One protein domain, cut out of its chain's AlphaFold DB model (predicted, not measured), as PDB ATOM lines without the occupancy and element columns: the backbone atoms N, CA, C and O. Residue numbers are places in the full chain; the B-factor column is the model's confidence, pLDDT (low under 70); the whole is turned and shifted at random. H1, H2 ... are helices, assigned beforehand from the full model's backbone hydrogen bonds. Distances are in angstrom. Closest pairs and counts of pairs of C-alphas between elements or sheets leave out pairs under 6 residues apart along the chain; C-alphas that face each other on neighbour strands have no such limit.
ATOM      1  N   SER A   6     112.508  79.926 121.274       87.38
ATOM      2  CA  SER A   6     111.833  81.164 121.666       87.38
ATOM      3  C   SER A   6     110.319  81.060 121.467       87.38
ATOM      4  O   SER A   6     109.537  81.390 122.361       87.38
ATOM      5  N   TYR A   7     109.896  80.518 120.322       84.19
ATOM      6  CA  TYR A   7     108.485  80.314 120.007       84.19
ATOM      7  C   TYR A   7     107.832  79.294 120.948       84.19
ATOM      8  O   TYR A   7     106.706  79.502 121.398       84.19
ATOM      9  N   ILE A   8     108.533  78.211 121.291       87.38
ATOM     10  CA  ILE A   8     108.028  77.190 122.223       87.38
ATOM     11  C   ILE A   8     107.804  77.796 123.617       87.38
ATOM     12  O   ILE A   8     106.727  77.626 124.197       87.38
ATOM     13  N   ASN A   9     108.774  78.562 124.120       90.00
ATOM     14  CA  ASN A   9     108.689  79.225 125.424       90.00
ATOM     15  C   ASN A   9     107.574  80.282 125.473       90.00
ATOM     16  O   ASN A   9     106.818  80.347 126.447       90.00
ATOM     17  N   GLU A  10     107.421  81.067 124.407       88.38
ATOM     18  CA  GLU A  10     106.335  82.039 124.257       88.38
ATOM     19  C   GLU A  10     104.961  81.358 124.331       88.38
ATOM     20  O   GLU A  10     104.093  81.754 125.112       88.38
ATOM     21  N   ARG A  11     104.783  80.261 123.584       86.31
ATOM     22  CA  ARG A  11     103.538  79.478 123.562       86.31
ATOM     23  C   ARG A  11     103.229  78.838 124.913       86.31
ATOM     24  O   ARG A  11     102.062  78.797 125.304       86.31
ATOM     25  N   ALA A  12     104.241  78.353 125.629       88.25
ATOM     26  CA  ALA A  12     104.076  77.816 126.977       88.25
ATOM     27  C   ALA A  12     103.621  78.905 127.963       88.25
ATOM     28  O   ALA A  12     102.701  78.682 128.757       88.25
ATOM     29  N   ARG A  13     104.192  80.114 127.866       93.00
ATOM     30  CA  ARG A  13     103.773  81.255 128.689       93.00
ATOM     31  C   ARG A  13     102.322  81.650 128.418       93.00
ATOM     32  O   ARG A  13     101.562  81.792 129.378       93.00
ATOM     33  N   GLU A  14     101.924  81.773 127.149       90.69
ATOM     34  CA  GLU A  14     100.535  82.072 126.753       90.69
ATOM     35  C   GLU A  14      99.544  81.079 127.382       90.69
ATOM     36  O   GLU A  14      98.530  81.484 127.952       90.69
ATOM     37  N   GLN A  15      99.864  79.781 127.332       88.38
ATOM     38  CA  GLN A  15      99.029  78.722 127.906       88.38
ATOM     39  C   GLN A  15      98.945  78.813 129.432       88.38
ATOM     40  O   GLN A  15      97.849  78.742 129.983       88.38
ATOM     41  N   SER A  16     100.080  79.019 130.111       91.56
ATOM     42  CA  SER A  16     100.115  79.168 131.574       91.56
ATOM     43  C   SER A  16      99.355  80.405 132.070       91.56
ATOM     44  O   SER A  16      98.796  80.390 133.161       91.56
ATOM     45  N   SER A  17      99.281  81.447 131.238       92.50
ATOM     46  CA  SER A  17      98.572  82.697 131.533       92.50
ATOM     47  C   SER A  17      97.081  82.640 131.172       92.50
ATOM     48  O   SER A  17      96.373  83.627 131.350       92.50
ATOM     49  N   GLY A  18      96.597  81.516 130.628       91.06
ATOM     50  CA  GLY A  18      95.205  81.362 130.200       91.06
ATOM     51  C   GLY A  18      94.821  82.250 129.013       91.06
ATOM     52  O   GLY A  18      93.645  82.573 128.851       91.06
ATOM     53  N   MET A  19      95.789  82.668 128.187       87.50
ATOM     54  CA  MET A  19      95.509  83.536 127.044       87.50
ATOM     55  C   MET A  19      94.626  82.819 126.008       87.50
ATOM     56  O   MET A  19      94.797  81.620 125.755       87.50
ATOM     57  N   PRO A  20      93.683  83.538 125.370       83.19
ATOM     58  CA  PRO A  20      92.822  82.955 124.352       83.19
ATOM     59  C   PRO A  20      93.643  82.478 123.151       83.19
ATOM     60  O   PRO A  20      94.667  83.060 122.786       83.19
ATOM     61  N   LYS A  21      93.179  81.407 122.499       84.75
ATOM     62  CA  LYS A  21      93.864  80.859 121.323       84.75
ATOM     63  C   LYS A  21      93.945  81.911 120.218       84.75
ATOM     64  O   LYS A  21      92.947  82.536 119.867       84.75
ATOM     65  N   CYS A  22      95.132  82.042 119.628       84.56
ATOM     66  CA  CYS A  22      95.365  82.952 118.518       84.56
ATOM     67  C   CYS A  22      94.442  82.631 117.329       84.56
ATOM     68  O   CYS A  22      94.389  81.494 116.854       84.56
ATOM     69  N   LYS A  23      93.747  83.657 116.829       84.19
ATOM     70  CA  LYS A  23      92.837  83.582 115.675       84.19
ATOM     71  C   LYS A  23      93.452  84.159 114.389       84.19
ATOM     72  O   LYS A  23      92.722  84.483 113.459       84.19
ATOM     73  N   CYS A  24      94.775  84.341 114.329       85.31
ATOM     74  CA  CYS A  24      95.439  84.946 113.171       85.31
ATOM     75  C   CYS A  24      95.388  84.043 111.925       85.31
ATOM     76  O   CYS A  24      95.031  82.867 111.994       85.31
ATOM     77  N   SER A  25      95.810  84.582 110.779       85.25
ATOM     78  CA  SER A  25      95.791  83.875 109.489       85.25
ATOM     79  C   SER A  25      96.626  82.595 109.479       85.25
ATOM     80  O   SER A  25      96.303  81.674 108.733       85.25
ATOM     81  N   ASN A  26      97.659  82.521 110.322       86.38
ATOM     82  CA  ASN A  26      98.503  81.339 110.465       86.38
ATOM     83  C   ASN A  26      97.896  80.289 111.416       86.38
ATOM     84  O   ASN A  26      97.954  79.097 111.139       86.38
ATOM     85  N   CYS A  27      97.283  80.718 112.526       84.50
ATOM     86  CA  CYS A  27      96.771  79.809 113.562       84.50
ATOM     87  C   CYS A  27      95.333  79.329 113.304       84.50
ATOM     88  O   CYS A  27      94.981  78.216 113.691       84.50
ATOM     89  N   ALA A  28      94.491  80.153 112.673       86.56
ATOM     90  CA  ALA A  28      93.082  79.852 112.426       86.56
ATOM     91  C   ALA A  28      92.586  80.486 111.106       86.56
ATOM     92  O   ALA A  28      91.754  81.400 111.117       86.56
ATOM     93  N   PRO A  29      93.038  79.988 109.940       87.94
ATOM     94  CA  PRO A  29      92.735  80.601 108.643       87.94
ATOM     95  C   PRO A  29      91.230  80.674 108.328       87.94
ATOM     96  O   PRO A  29      90.780  81.611 107.671       87.94
ATOM     97  N   HIS A  30      90.432  79.718 108.819       86.62
ATOM     98  CA  HIS A  30      88.975  79.734 108.649       86.62
ATOM     99  C   HIS A  30      88.302  80.859 109.449       86.62
ATOM    100  O   HIS A  30      87.380  81.500 108.954       86.62
ATOM    101  N   VAL A  31      88.780  81.130 110.667       86.50
ATOM    102  CA  VAL A  31      88.232  82.185 111.534       86.50
ATOM    103  C   VAL A  31      88.470  83.556 110.912       86.50
ATOM    104  O   VAL A  31      87.542  84.351 110.824       86.50
ATOM    105  N   VAL A  32      89.668  83.799 110.376       87.38
ATOM    106  CA  VAL A  32      89.991  85.066 109.700       87.38
ATOM    107  C   VAL A  32      89.065  85.346 108.519       87.38
ATOM    108  O   VAL A  32      88.689  86.493 108.296       87.38
ATOM    109  N   ARG A  33      88.664  84.317 107.763       85.19
ATOM    110  CA  ARG A  33      87.717  84.500 106.654       85.19
ATOM    111  C   ARG A  33      86.358  85.009 107.125       85.19
ATOM    112  O   ARG A  33      85.828  85.922 106.506       85.19
ATOM    113  N   LEU A  34      85.832  84.447 108.210       86.25
ATOM    114  CA  LEU A  34      84.560  84.874 108.794       86.25
ATOM    115  C   LEU A  34      84.647  86.302 109.342       86.25
ATOM    116  O   LEU A  34      83.765  87.113 109.077       86.25
ATOM    117  N   VAL A  35      85.759  86.646 110.000       88.31
ATOM    118  CA  VAL A  35      86.028  88.019 110.455       88.31
ATOM    119  C   VAL A  35      86.030  88.991 109.272       88.31
ATOM    120  O   VAL A  35      85.342  90.006 109.311       88.31
ATOM    121  N   LEU A  36      86.733  88.674 108.179       87.38
ATOM    122  CA  LEU A  36      86.746  89.505 106.965       87.38
ATOM    123  C   LEU A  36      85.354  89.654 106.334       87.38
ATOM    124  O   LEU A  36      85.025  90.725 105.824       87.38
ATOM    125  N   GLU A  37      84.536  88.602 106.378       84.12
ATOM    126  CA  GLU A  37      83.141  88.644 105.938       84.12
ATOM    127  C   GLU A  37      82.254  89.473 106.878       84.12
ATOM    128  O   GLU A  37      81.299  90.068 106.404       84.12
ATOM    129  N   GLY A  38      82.551  89.576 108.174       85.12
ATOM    130  CA  GLY A  38      81.814  90.435 109.110       85.12
ATOM    131  C   GLY A  38      82.248  91.903 109.076       85.12
ATOM    132  O   GLY A  38      81.424  92.798 109.260       85.12
ATOM    133  N   LEU A  39      83.526  92.168 108.773       87.50
ATOM    134  CA  LEU A  39      84.133  93.501 108.868       87.50
ATOM    135  C   LEU A  39      83.465  94.564 107.986       87.50
ATOM    136  O   LEU A  39      83.486  95.740 108.339       87.50
ATOM    137  N   PHE A  40      82.828  94.191 106.869       81.94
ATOM    138  CA  PHE A  40      82.099  95.173 106.053       81.94
ATOM    139  C   PHE A  40      80.898  95.789 106.793       81.94
ATOM    140  O   PHE A  40      80.451  96.875 106.427       81.94
ATOM    141  N   ALA A  41      80.350  95.078 107.783       83.06
ATOM    142  CA  ALA A  41      79.215  95.492 108.602       83.06
ATOM    143  C   ALA A  41      79.647  95.972 109.999       83.06
ATOM    144  O   ALA A  41      78.788  96.196 110.857       83.06
ATOM    145  N   ALA A  42      80.956  96.118 110.235       89.62
ATOM    146  CA  ALA A  42      81.495  96.525 111.521       89.62
ATOM    147  C   ALA A  42      81.099  97.962 111.886       89.62
ATOM    148  O   ALA A  42      81.106  98.880 111.065       89.62
ATOM    149  N   ASN A  43      80.777  98.142 113.156       88.62
ATOM    150  CA  ASN A  43      80.528  99.391 113.845       88.62
ATOM    151  C   ASN A  43      81.034  99.247 115.294       88.62
ATOM    152  O   ASN A  43      81.422  98.164 115.727       88.62
ATOM    153  N   ASN A  44      81.011 100.335 116.062       92.31
ATOM    154  CA  ASN A  44      81.557 100.337 117.424       92.31
ATOM    155  C   ASN A  44      80.848  99.368 118.390       92.31
ATOM    156  O   ASN A  44      81.409  99.050 119.428       92.31
ATOM    157  N   SER A  45      79.629  98.918 118.078       92.44
ATOM    158  CA  SER A  45      78.840  98.039 118.953       92.44
ATOM    159  C   SER A  45      78.923  96.552 118.609       92.44
ATOM    160  O   SER A  45      78.538  95.742 119.437       92.44
ATOM    161  N   ASN A  46      79.402  96.184 117.416       90.31
ATOM    162  CA  ASN A  46      79.444  94.784 116.962       90.31
ATOM    163  C   ASN A  46      80.859  94.288 116.626       90.31
ATOM    164  O   ASN A  46      81.015  93.184 116.111       90.31
ATOM    165  N   PHE A  47      81.884  95.107 116.867       92.31
ATOM    166  CA  PHE A  47      83.264  94.776 116.526       92.31
ATOM    167  C   PHE A  47      83.756  93.524 117.266       92.31
ATOM    168  O   PHE A  47      84.275  92.607 116.628       92.31
ATOM    169  N   ASP A  48      83.523  93.449 118.577       91.69
ATOM    170  CA  ASP A  48      83.939  92.300 119.389       91.69
ATOM    171  C   ASP A  48      83.175  91.027 118.989       91.69
ATOM    172  O   ASP A  48      83.786  89.980 118.776       91.69
ATOM    173  N   ASP A  49      81.869  91.135 118.721       91.00
ATOM    174  CA  ASP A  49      81.057  90.019 118.216       91.00
ATOM    175  C   ASP A  49      81.568  89.482 116.867       91.00
ATOM    176  O   ASP A  49      81.490  88.279 116.595       91.00
ATOM    177  N   ILE A  50      82.101  90.358 116.004       90.94
ATOM    178  CA  ILE A  50      82.726  89.967 114.733       90.94
ATOM    179  C   ILE A  50      84.034  89.213 114.990       90.94
ATOM    180  O   ILE A  50      84.260  88.171 114.373       90.94
ATOM    181  N   LEU A  51      84.884  89.690 115.906       89.00
ATOM    182  CA  LEU A  51      86.133  89.006 116.274       89.00
ATOM    183  C   LEU A  51      85.888  87.647 116.949       89.00
ATOM    184  O   LEU A  51      86.688  86.707 116.811       89.00
ATOM    185  N   ASP A  52      84.760  87.517 117.642       88.19
ATOM    186  CA  ASP A  52      84.348  86.292 118.316       88.19
ATOM    187  C   ASP A  52      83.499  85.342 117.472       88.19
ATOM    188  O   ASP A  52      83.148  84.263 117.950       88.19
ATOM    189  N   ASN A  53      83.284  85.647 116.184       84.06
ATOM    190  CA  ASN A  53      82.424  84.868 115.280       84.06
ATOM    191  C   ASN A  53      80.988  84.688 115.809       84.06
ATOM    192  O   ASN A  53      80.302  83.732 115.446       84.06
TER     193      ASN A  53
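AT A GLANCE: This is residues 6 to 53 of the 225 residues of the protein "ATP-dependent DNA helicase sgs1" of Puccinia graminis f. sp. tritici (UniProt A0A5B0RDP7). An elongated, loose chain with two separate parts: helix H1 alone at one end, and at the other end the helix H2 with the short helix H3, to which the chain folds back after H2. Residues 17 to 28, a long stretch with no named element, run between the two parts, and H1 packs on neither of the other helices. The printed part has 48 residues, with three named helices in the order H1, H2, H3 and no named strand; the class is all helix. The whole is loose, with a radius of gyration of the C-alphas of 13.4 A, and the C-alphas span 38 by 20 by 13 A along their three main axes.

IN THESE COORDINATES: H1 comes first, residues 6 to 16, beginning at C-alpha 6 at (111.833, 81.164, 121.666) and measuring 15.5 A from first to last C-alpha. Residues 17 to 28 follow, with C-alphas 3 to 16 A from the mean of all C-alphas. H2 is residues 29 to 39, from C-alpha 29 at (92.735, 80.601, 108.643), and is also 15.5 A from first to last C-alpha. H1 and H2 are the longest helices by residues, with 11 each. H3 is residues 47 to 51, 6.4 A from first to last C-alpha, and ends with C-alpha 51 at (86.133, 89.006, 116.274). The printed part then runs on to Asn 53.

HOW THE PARTS SIT: H1 touches no helix. It is apart from H2, which follows it in the chain, and it is also apart from H3. H2 and H3 touch, with 5 pairs of C-alphas within 8 A. Their closest C-alphas are those of Gly 38 and Ile 50, 5.7 A apart, and their centres are 10.3 A apart. In the backbones of H1, H2 and H3, every pair of O of residue i and N of residue i+4 is within hydrogen-bond range.

THE WHOLE: The two C-alphas farthest apart in the domain are those of Ser 6 and Ala 41, 37.9 A. The first and last printed C-alphas, those of Ser 6 and Asn 53, are 30.3 A apart. The printed part has no cut. The link from H1 to H2 is long, with 12 residues between them, and the link from H2 to H3 is short, with 7 residues between them. The mean pLDDT of the printed part of this predicted model is 87.7, and no printed residue is under 70.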